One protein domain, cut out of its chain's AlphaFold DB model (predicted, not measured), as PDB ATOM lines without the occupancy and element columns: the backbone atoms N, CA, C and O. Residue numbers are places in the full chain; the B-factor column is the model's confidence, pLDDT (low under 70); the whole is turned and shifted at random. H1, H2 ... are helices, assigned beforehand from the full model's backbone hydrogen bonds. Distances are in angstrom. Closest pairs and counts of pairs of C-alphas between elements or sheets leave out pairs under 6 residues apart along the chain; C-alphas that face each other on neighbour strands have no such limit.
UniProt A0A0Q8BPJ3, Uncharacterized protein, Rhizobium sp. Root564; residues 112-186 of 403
ATOM      1  N   ARG A 112     163.228 146.533 193.247       46.88
ATOM      2  CA  ARG A 112     163.420 145.111 192.899       46.88
ATOM      3  C   ARG A 112     162.101 144.361 192.798       46.88
ATOM      4  O   ARG A 112     162.067 143.301 192.172       46.88
ATOM      5  N   LEU A 113     161.034 144.883 193.404       50.72
ATOM      6  CA  LEU A 113     159.681 144.410 193.171       50.72
ATOM      7  C   LEU A 113     159.362 144.659 191.701       50.72
ATOM      8  O   LEU A 113     159.174 145.796 191.279       50.72
ATOM      9  N   ILE A 114     159.337 143.573 190.929       66.56
ATOM     10  CA  ILE A 114     158.891 143.581 189.539       66.56
ATOM     11  C   ILE A 114     157.503 144.233 189.533       66.56
ATOM     12  O   ILE A 114     156.598 143.696 190.191       66.56
ATOM     13  N   PRO A 115     157.318 145.377 188.851       75.38
ATOM     14  CA  PRO A 115     156.011 146.001 188.745       75.38
ATOM     15  C   PRO A 115     155.012 144.985 188.213       75.38
ATOM     16  O   PRO A 115     155.317 144.160 187.348       75.38
ATOM     17  N   ARG A 116     153.824 144.964 188.812       77.62
ATOM     18  CA  ARG A 116     152.900 143.859 188.569       77.62
ATOM     19  C   ARG A 116     152.407 143.899 187.126       77.62
ATOM     20  O   ARG A 116     152.180 144.991 186.594       77.62
ATOM     21  N   PRO A 117     152.180 142.735 186.493       84.62
ATOM     22  CA  PRO A 117     151.515 142.690 185.203       84.62
ATOM     23  C   PRO A 117     150.189 143.474 185.264       84.62
ATOM     24  O   PRO A 117     149.417 143.285 186.212       84.62
ATOM     25  N   PRO A 118     149.891 144.346 184.280       87.62
ATOM     26  CA  PRO A 118     148.693 145.191 184.284       87.62
ATOM     27  C   PRO A 118     147.391 144.442 184.592       87.62
ATOM     28  O   PRO A 118     146.531 144.938 185.314       87.62
ATOM     29  N   ASN A 119     147.250 143.219 184.082       87.44
ATOM     30  CA  ASN A 119     146.089 142.362 184.299       87.44
ATOM     31  C   ASN A 119     145.921 141.923 185.764       87.44
ATOM     32  O   ASN A 119     144.792 141.886 186.251       87.44
ATOM     33  N   GLU A 120     147.011 141.606 186.468       87.12
ATOM     34  CA  GLU A 120     146.967 141.214 187.883       87.12
ATOM     35  C   GLU A 120     146.604 142.403 188.770       87.12
ATOM     36  O   GLU A 120     145.753 142.286 189.654       87.12
ATOM     37  N   LEU A 121     147.190 143.564 188.471       82.88
ATOM     38  CA  LEU A 121     146.911 144.814 189.169       82.88
ATOM     39  C   LEU A 121     145.434 145.208 189.035       82.88
ATOM     40  O   LEU A 121     144.769 145.471 190.034       82.88
ATOM     41  N   ILE A 122     144.882 145.167 187.817       86.75
ATOM     42  CA  ILE A 122     143.458 145.448 187.571       86.75
ATOM     43  C   ILE A 122     142.562 144.464 188.335       86.75
ATOM     44  O   ILE A 122     141.561 144.878 188.920       86.75
ATOM     45  N   ALA A 123     142.886 143.167 188.325       86.06
ATOM     46  CA  ALA A 123     142.067 142.143 188.969       86.06
ATOM     47  C   ALA A 123     141.999 142.320 190.496       86.06
ATOM     48  O   ALA A 123     140.915 142.233 191.077       86.06
ATOM     49  N   GLU A 124     143.131 142.609 191.141       83.94
ATOM     50  CA  GLU A 124     143.182 142.886 192.579       83.94
ATOM     51  C   GLU A 124     142.407 144.158 192.933       83.94
ATOM     52  O   GLU A 124     141.584 144.149 193.849       83.94
ATOM     53  N   GLN A 125     142.619 145.235 192.179       88.19
ATOM     54  CA  GLN A 125     141.970 146.512 192.456       88.19
ATOM     55  C   GLN A 125     140.464 146.467 192.220       88.19
ATOM     56  O   GLN A 125     139.713 147.052 192.992       88.19
ATOM     57  N   ARG A 126     139.987 145.700 191.232       87.50
ATOM     58  CA  ARG A 126     138.546 145.426 191.077       87.50
ATOM     59  C   ARG A 126     137.960 144.769 192.320       87.50
ATOM     60  O   ARG A 126     136.853 145.111 192.723       87.50
ATOM     61  N   LYS A 127     138.689 143.829 192.928       86.38
ATOM     62  CA  LYS A 127     138.250 143.152 194.152       86.38
ATOM     63  C   LYS A 127     138.197 144.125 195.334       86.38
ATOM     64  O   LYS A 127     137.169 144.197 195.995       86.38
ATOM     65  N   GLN A 128     139.262 144.899 195.551       81.62
ATOM     66  CA  GLN A 128     139.327 145.899 196.626       81.62
ATOM     67  C   GLN A 128     138.258 146.989 196.458       81.62
ATOM     68  O   GLN A 128     137.577 147.344 197.415       81.62
ATOM     69  N   TRP A 129     138.047 147.467 195.231       83.06
ATOM     70  CA  TRP A 129     137.020 148.459 194.921       83.06
ATOM     71  C   TRP A 129     135.603 147.933 195.171       83.06
ATOM     72  O   TRP A 129     134.789 148.628 195.771       83.06
ATOM     73  N   ALA A 130     135.317 146.684 194.788       85.25
ATOM     74  CA  ALA A 130     134.035 146.043 195.081       85.25
ATOM     75  C   ALA A 130     133.796 145.859 196.592       85.25
ATOM     76  O   ALA A 130     132.654 145.910 197.049       85.25
ATOM     77  N   ASP A 131     134.855 145.653 197.382       82.25
ATOM     78  CA  ASP A 131     134.757 145.613 198.844       82.25
ATOM     79  C   ASP A 131     134.478 147.010 199.429       82.25
ATOM     80  O   ASP A 131     133.663 147.134 200.342       82.25
ATOM     81  N   LEU A 132     135.060 148.069 198.856       80.81
ATOM     82  CA  LEU A 132     134.786 149.460 199.242       80.81
ATOM     83  C   LEU A 132     133.363 149.910 198.883       80.81
ATOM     84  O   LEU A 132     132.738 150.615 199.670       80.81
ATOM     85  N   GLU A 133     132.817 149.470 197.746       82.94
ATOM     86  CA  GLU A 133     131.423 149.737 197.349       82.94
ATOM     87  C   GLU A 133     130.399 149.200 198.360       82.94
ATOM     88  O   GLU A 133     129.292 149.729 198.466       82.94
ATOM     89  N   ARG A 134     130.761 148.168 199.134       85.44
ATOM     90  CA  ARG A 134     129.901 147.584 200.176       85.44
ATOM     91  C   ARG A 134     129.912 148.369 201.486       85.44
ATOM     92  O   ARG A 134     129.066 148.106 202.339       85.44
ATOM     93  N   ILE A 135     130.848 149.302 201.666       84.75
ATOM     94  CA  ILE A 135     131.000 150.097 202.888       84.75
ATOM     95  C   ILE A 135     130.409 151.496 202.639       84.75
ATOM     96  O   ILE A 135     130.974 152.268 201.858       84.75
ATOM     97  N   PRO A 136     129.291 151.870 203.293       86.56
ATOM     98  CA  PRO A 136     128.672 153.178 203.097       86.56
ATOM     99  C   PRO A 136     129.658 154.330 203.348       86.56
ATOM    100  O   PRO A 136     130.281 154.403 204.403       86.56
ATOM    101  N   GLY A 137     129.798 155.230 202.372       80.12
ATOM    102  CA  GLY A 137     130.658 156.417 202.459       80.12
ATOM    103  C   GLY A 137     132.155 156.188 202.194       80.12
ATOM    104  O   GLY A 137     132.885 157.166 202.058       80.12
ATOM    105  N   ALA A 138     132.630 154.945 202.048       77.69
ATOM    106  CA  ALA A 138     134.059 154.668 201.834       77.69
ATOM    107  C   ALA A 138     134.592 155.234 200.505       77.69
ATOM    108  O   ALA A 138     135.685 155.800 200.455       77.69
ATOM    109  N   LEU A 139     133.797 155.154 199.432       75.75
ATOM    110  CA  LEU A 139     134.149 155.750 198.138       75.75
ATOM    111  C   LEU A 139     134.119 157.283 198.152       75.75
ATOM    112  O   LEU A 139     134.873 157.914 197.413       75.75
ATOM    113  N   ASP A 140     133.282 157.895 198.990       78.69
ATOM    114  CA  ASP A 140     133.214 159.355 199.082       78.69
ATOM    115  C   ASP A 140     134.478 159.938 199.727       78.69
ATOM    116  O   ASP A 140     134.887 161.039 199.364       78.69
ATOM    117  N   SER A 141     135.142 159.186 200.612       68.62
ATOM    118  CA  SER A 141     136.460 159.543 201.152       68.62
ATOM    119  C   SER A 141     137.549 159.524 200.075       68.62
ATOM    120  O   SER A 141     138.348 160.455 200.003       68.62
ATOM    121  N   LEU A 142     137.541 158.531 199.175       66.88
ATOM    122  CA  LEU A 142     138.461 158.479 198.025       66.88
ATOM    123  C   LEU A 142     138.199 159.603 197.013       66.88
ATOM    124  O   LEU A 142     139.126 160.125 196.401       66.88
ATOM    125  N   ARG A 143     136.940 160.019 196.855       70.00
ATOM    126  CA  ARG A 143     136.554 161.133 195.973       70.00
ATOM    127  C   ARG A 143     136.889 162.515 196.534       70.00
ATOM    128  O   ARG A 143     136.907 163.470 195.769       70.00
ATOM    129  N   LYS A 144     137.108 162.642 197.843       68.75
ATOM    130  CA  LYS A 144     137.374 163.925 198.523       68.75
ATOM    131  C   LYS A 144     138.839 164.114 198.937       68.75
ATOM    132  O   LYS A 144     139.160 165.151 199.507       68.75
ATOM    133  N   GLY A 145     139.705 163.131 198.679       64.25
ATOM    134  CA  GLY A 145     141.142 163.215 198.949       64.25
ATOM    135  C   GLY A 145     141.877 164.221 198.054       64.25
ATOM    136  O   GLY A 145     141.312 164.756 197.100       64.25
ATOM    137  N   SER A 146     143.159 164.457 198.355       48.28
ATOM    138  CA  SER A 146     144.052 165.337 197.578       48.28
ATOM    139  C   SER A 146     144.203 164.906 196.113       48.28
ATOM    140  O   SER A 146     144.402 165.750 195.244       48.28
ATOM    141  N   GLU A 147     144.027 163.613 195.828       63.81
ATOM    142  CA  GLU A 147     143.851 163.056 194.487       63.81
ATOM    143  C   GLU A 147     142.430 162.484 194.356       63.81
ATOM    144  O   GLU A 147     142.173 161.328 194.686       63.81
ATOM    145  N   SER A 148     141.472 163.303 193.915       72.62
ATOM    146  CA  SER A 148     140.099 162.829 193.690       72.62
ATOM    147  C   SER A 148     139.991 162.020 192.394       72.62
ATOM    148  O   SER A 148     140.388 162.477 191.321       72.62
ATOM    149  N   PHE A 149     139.409 160.821 192.476       75.69
ATOM    150  CA  PHE A 149     139.116 159.985 191.308       75.69
ATOM    151  C   PHE A 149     137.624 160.024 190.977       75.69
ATOM    152  O   PHE A 149     136.778 159.699 191.812       75.69
ATOM    153  N   ALA A 150     137.287 160.389 189.738       79.25
ATOM    154  CA  ALA A 150     135.896 160.481 189.289       79.25
ATOM    155  C   ALA A 150     135.235 159.097 189.117       79.25
ATOM    156  O   ALA A 150     134.024 158.951 189.295       79.25
ATOM    157  N   SER A 151     136.023 158.072 188.782       83.62
ATOM    158  CA  SER A 151     135.566 156.700 188.529       83.62
ATOM    159  C   SER A 151     136.660 155.659 188.790       83.62
ATOM    160  O   SER A 151     137.848 155.993 188.821       83.62
ATOM    161  N   PHE A 152     136.270 154.383 188.894       83.94
ATOM    162  CA  PHE A 152     137.214 153.261 188.927       83.94
ATOM    163  C   PHE A 152     138.157 153.266 187.716       83.94
ATOM    164  O   PHE A 152     139.357 153.077 187.874       83.94
ATOM    165  N   ASP A 153     137.643 153.558 186.520       88.75
ATOM    166  CA  ASP A 153     138.464 153.608 185.306       88.75
ATOM    167  C   ASP A 153     139.512 154.726 185.369       88.75
ATOM    168  O   ASP A 153     140.653 154.513 184.965       88.75
ATOM    169  N   SER A 154     139.171 155.893 185.934       85.56
ATOM    170  CA  SER A 154     140.140 156.982 186.142       85.56
ATOM    171  C   SER A 154     141.215 156.623 187.177       85.56
ATOM    172  O   SER A 154     142.385 156.950 186.987       85.56
ATOM    173  N   TYR A 155     140.836 155.890 188.229       84.25
ATOM    174  CA  TYR A 155     141.755 155.370 189.240       84.25
ATOM    175  C   TYR A 155     142.713 154.327 188.649       84.25
ATOM    176  O   TYR A 155     143.929 154.444 188.790       84.25
ATOM    177  N   ILE A 156     142.181 153.353 187.906       88.25
ATOM    178  CA  ILE A 156     142.975 152.326 187.226       88.25
ATOM    179  C   ILE A 156     143.884 152.927 186.158       88.25
ATOM    180  O   ILE A 156     145.028 152.500 186.046       88.25
ATOM    181  N   ALA A 157     143.424 153.917 185.391       87.62
ATOM    182  CA  ALA A 157     144.256 154.575 184.388       87.62
ATOM    183  C   ALA A 157     145.491 155.237 185.019       87.62
ATOM    184  O   ALA A 157     146.598 155.044 184.517       87.62
ATOM    185  N   LYS A 158     145.323 155.947 186.146       85.38
ATOM    186  CA  LYS A 158     146.455 156.498 186.907       85.38
ATOM    187  C   LYS A 158     147.358 155.386 187.427       85.38
ATOM    188  O   LYS A 158     148.557 155.417 187.187       85.38
ATOM    189  N   LEU A 159     146.784 154.370 188.065       81.25
ATOM    190  CA  LEU A 159     147.553 153.269 188.635       81.25
ATOM    191  C   LEU A 159     148.377 152.515 187.573       81.25
ATOM    192  O   LEU A 159     149.512 152.126 187.831       81.25
ATOM    193  N   LEU A 160     147.834 152.328 186.368       85.75
ATOM    194  CA  LEU A 160     148.551 151.734 185.239       85.75
ATOM    195  C   LEU A 160     149.656 152.652 184.706       85.75
ATOM    196  O   LEU A 160     150.715 152.151 184.332       85.75
ATOM    197  N   ALA A 161     149.432 153.969 184.680       83.75
ATOM    198  CA  ALA A 161     150.463 154.939 184.321       83.75
ATOM    199  C   ALA A 161     151.613 154.926 185.343       83.75
ATOM    200  O   ALA A 161     152.771 154.796 184.945       83.75
ATOM    201  N   ASP A 162     151.294 154.943 186.640       77.50
ATOM    202  CA  ASP A 162     152.260 154.853 187.739       77.50
ATOM    203  C   ASP A 162     153.031 153.517 187.678       77.50
ATOM    204  O   ASP A 162     154.260 153.497 187.758       77.50
ATOM    205  N   ASN A 163     152.342 152.395 187.429       78.94
ATOM    206  CA  ASN A 163     152.961 151.072 187.271       78.94
ATOM    207  C   ASN A 163     153.845 150.983 186.013       78.94
ATOM    208  O   ASN A 163     154.897 150.350 186.044       78.94
ATOM    209  N   SER A 164     153.464 151.641 184.913       81.38
ATOM    210  CA  SER A 164     154.295 151.723 183.706       81.38
ATOM    211  C   SER A 164     155.541 152.580 183.927       81.38
ATOM    212  O   SER A 164     156.607 152.227 183.426       81.38
ATOM    213  N   ALA A 165     155.432 153.692 184.658       78.12
ATOM    214  CA  ALA A 165     156.580 154.512 185.033       78.12
ATOM    215  C   ALA A 165     157.528 153.736 185.962       78.12
ATOM    216  O   ALA A 165     158.741 153.743 185.752       78.12
ATOM    217  N   ALA A 166     156.974 152.989 186.923       72.06
ATOM    218  CA  ALA A 166     157.736 152.078 187.770       72.06
ATOM    219  C   ALA A 166     158.433 150.980 186.949       72.06
ATOM    220  O   ALA A 166     159.601 150.700 187.202       72.06
ATOM    221  N   GLN A 167     157.778 150.409 185.929       78.00
ATOM    222  CA  GLN A 167     158.389 149.421 185.025       78.00
ATOM    223  C   GLN A 167     159.547 150.011 184.223       78.00
ATOM    224  O   GLN A 167     160.602 149.396 184.146       78.00
ATOM    225  N   GLN A 168     159.405 151.224 183.687       81.31
ATOM    226  CA  GLN A 168     160.508 151.889 182.987       81.31
ATOM    227  C   GLN A 168     161.689 152.166 183.920       81.31
ATOM    228  O   GLN A 168     162.842 151.986 183.530       81.31
ATOM    229  N   LEU A 169     161.416 152.593 185.154       75.19
ATOM    230  CA  LEU A 169     162.451 152.803 186.161       75.19
ATOM    231  C   LEU A 169     163.131 151.482 186.551       75.19
ATOM    232  O   LEU A 169     164.354 151.450 186.648       75.19
ATOM    233  N   TYR A 170     162.359 150.402 186.702       71.69
ATOM    234  CA  TYR A 170     162.844 149.043 186.955       71.69
ATOM    235  C   TYR A 170     163.748 148.540 185.823       71.69
ATOM    236  O   TYR A 170     164.866 148.096 186.069       71.69
ATOM    237  N   ASP A 171     163.311 148.672 184.570       78.50
ATOM    238  CA  ASP A 171     164.077 148.240 183.399       78.50
ATOM    239  C   ASP A 171     165.384 149.033 183.273       78.50
ATOM    240  O   ASP A 171     166.447 148.461 183.024       78.50
ATOM    241  N   ARG A 172     165.335 150.351 183.511       83.38
ATOM    242  CA  ARG A 172     166.536 151.193 183.579       83.38
ATOM    243  C   ARG A 172     167.450 150.786 184.730       83.38
ATOM    244  O   ARG A 172     168.659 150.749 184.540       83.38
ATOM    245  N   TYR A 173     166.884 150.469 185.892       72.06
ATOM    246  CA  TYR A 173     167.636 150.026 187.062       72.06
ATOM    247  C   TYR A 173     168.348 148.699 186.789       72.06
ATOM    248  O   TYR A 173     169.495 148.537 187.180       72.06
ATOM    249  N   LEU A 174     167.720 147.763 186.070       66.81
ATOM    250  CA  LEU A 174     168.374 146.516 185.664       66.81
ATOM    251  C   LEU A 174     169.549 146.734 184.699       66.81
ATOM    252  O   LEU A 174     170.471 145.918 184.679       66.81
ATOM    253  N   LEU A 175     169.510 147.800 183.895       74.69
ATOM    254  CA  LEU A 175     170.567 148.136 182.939       74.69
ATOM    255  C   LEU A 175     171.726 148.891 183.594       74.69
ATOM    256  O   LEU A 175     172.885 148.571 183.334       74.69
ATOM    257  N   ASP A 176     171.412 149.889 184.415       74.25
ATOM    258  CA  ASP A 176     172.388 150.734 185.099       74.25
ATOM    259  C   ASP A 176     171.843 151.162 186.474       74.25
ATOM    260  O   ASP A 176     171.239 152.235 186.614       74.25
ATOM    261  N   PRO A 177     172.020 150.304 187.498       66.81
ATOM    262  CA  PRO A 177     171.564 150.596 188.849       66.81
ATOM    263  C   PRO A 177     172.152 151.905 189.377       66.81
ATOM    264  O   PRO A 177     171.444 152.680 190.015       66.81
ATOM    265  N   ASP A 178     173.427 152.168 189.091       65.88
ATOM    266  CA  ASP A 178     174.163 153.296 189.655       65.88
ATOM    267  C   ASP A 178     173.645 154.620 189.085       65.88
ATOM    268  O   ASP A 178     173.356 155.540 189.851       65.88
ATOM    269  N   ALA A 179     173.430 154.707 187.768       76.94
ATOM    270  CA  ALA A 179     172.886 155.912 187.141       76.94
ATOM    271  C   ALA A 179     171.442 156.206 187.573       76.94
ATOM    272  O   ALA A 179     171.084 157.366 187.788       76.94
ATOM    273  N   VAL A 180     170.604 155.173 187.719       72.25
ATOM    274  CA  VAL A 180     169.233 155.344 188.223       72.25
ATOM    275  C   VAL A 180     169.245 155.820 189.671       72.25
ATOM    276  O   VAL A 180     168.505 156.740 190.016       72.25
ATOM    277  N   MET A 181     170.098 155.238 190.512       66.88
ATOM    278  CA  MET A 181     170.213 155.657 191.904       66.88
ATOM    279  C   MET A 181     170.785 157.074 192.040       66.88
ATOM    280  O   MET A 181     170.309 157.820 192.892       66.88
ATOM    281  N   ASP A 182     171.747 157.468 191.200       69.19
ATOM    282  CA  ASP A 182     172.277 158.838 191.144       69.19
ATOM    283  C   ASP A 182     171.204 159.845 190.701       69.19
ATOM    284  O   ASP A 182     171.082 160.920 191.286       69.19
ATOM    285  N   GLU A 183     170.386 159.498 189.701       74.88
ATOM    286  CA  GLU A 183     169.257 160.325 189.269       74.88
ATOM    287  C   GLU A 183     168.231 160.502 190.389       74.88
ATOM    288  O   GLU A 183     167.766 161.619 190.616       74.88
ATOM    289  N   ILE A 184     167.878 159.422 191.092       68.56
ATOM    290  CA  ILE A 184     166.946 159.494 192.219       68.56
ATOM    291  C   ILE A 184     167.538 160.373 193.323       68.56
ATOM    292  O   ILE A 184     166.868 161.295 193.783       68.56
ATOM    293  N   ALA A 185     168.802 160.152 193.689       61.97
ATOM    294  CA  ALA A 185     169.493 160.952 194.696       61.97
ATOM    295  C   ALA A 185     169.576 162.445 194.321       61.97
ATOM    296  O   ALA A 185     169.559 163.292 195.207       61.97
ATOM    297  N   ALA A 186     169.646 162.776 193.027       64.56
ATOM    298  CA  ALA A 186     169.674 164.156 192.536       64.56
ATOM    299  C   ALA A 186     168.282 164.804 192.398       64.56
ATOM    300  O   ALA A 186     168.172 166.026 192.480       64.56
TER     301      ALA A 186
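Overview. This is residues 112 to 186 of the 403 residues of an uncharacterized protein of Rhizobium sp. Root564 (UniProt A0A0Q8BPJ3). One long, straight helix, H3, makes the longest axis; H1 packs slantwise on its first half, at residues 152 to 163, and H4 makes a corner with its last part. H2, a short helix, sits at the far end of H1, apart from H3, and a short loop leads from it to the start of H3. The printed part has 75 residues with four named helices, H1, H2, H3 and H4 along the chain, and no named strand; the class is all helix. It is loose, with a radius of gyration of the C-alphas of 15.8 A, and elongated, with spans of 47 by 26 by 16 A.

Arrangement. Begin at residue 112 and read on to H1, residues 118 to 133. At its end look for H2, residues 138 to 144: the two only just touch, with 3 pairs of C-alphas within 8 A, and only at the corner, the closest C-alphas being those of Leu 132 and Ala 138, 5.9 A apart. Their lines stand at 74 degrees, about perpendicular. Read on to H3, residues 152 to 175, which touches H1 with residues 152 to 163 alone; the closest C-alphas are those of Pro 118 and Leu 160, 6.6 A apart. H1 and H3 run opposite ways at a steep tilt of 36 degrees, only just past shallow. H2 and H3 are apart. Last comes H4, residues 177 to 186, which H3 touches with residues 169 to 173 alone; the C-alphas of Tyr 173 and Val 180 are the closest, at 5.7 A. H3 and H4 run opposite ways at a steep tilt of 60 degrees. H4 is apart from H1 and from H2. In H1, H3 and H4 every O i to N i+4 pair is within hydrogen-bond range; in H2 it is 2 of 3.

Along the chain. Find C-alpha 118 at (148.693, 145.191, 184.284); from there H1 runs 22.1 A to Glu 133. H2 runs from Ala 138 to Lys 144, 10.4 A. Find C-alpha 152 at (137.214, 153.261, 188.927), where H3 begins; it runs 34.3 A to Leu 175. H4 runs 14.2 A from Pro 177 to C-alpha 186 at (169.674, 164.156, 192.536).

Size, cuts and confidence. The two C-alphas farthest apart are those of Pro 136 and Asp 178, 47.4 A. The printed part has no cut. The links H1 to H2 and H3 to H4 are tight, and H2 to H3 is short. The mean pLDDT of the printed part is 77.0; look for values under 70 at residues 112 to 114, 141 to 142, 144 to 147, 174, 177 to 178, 181 to 182 and 184 to 186.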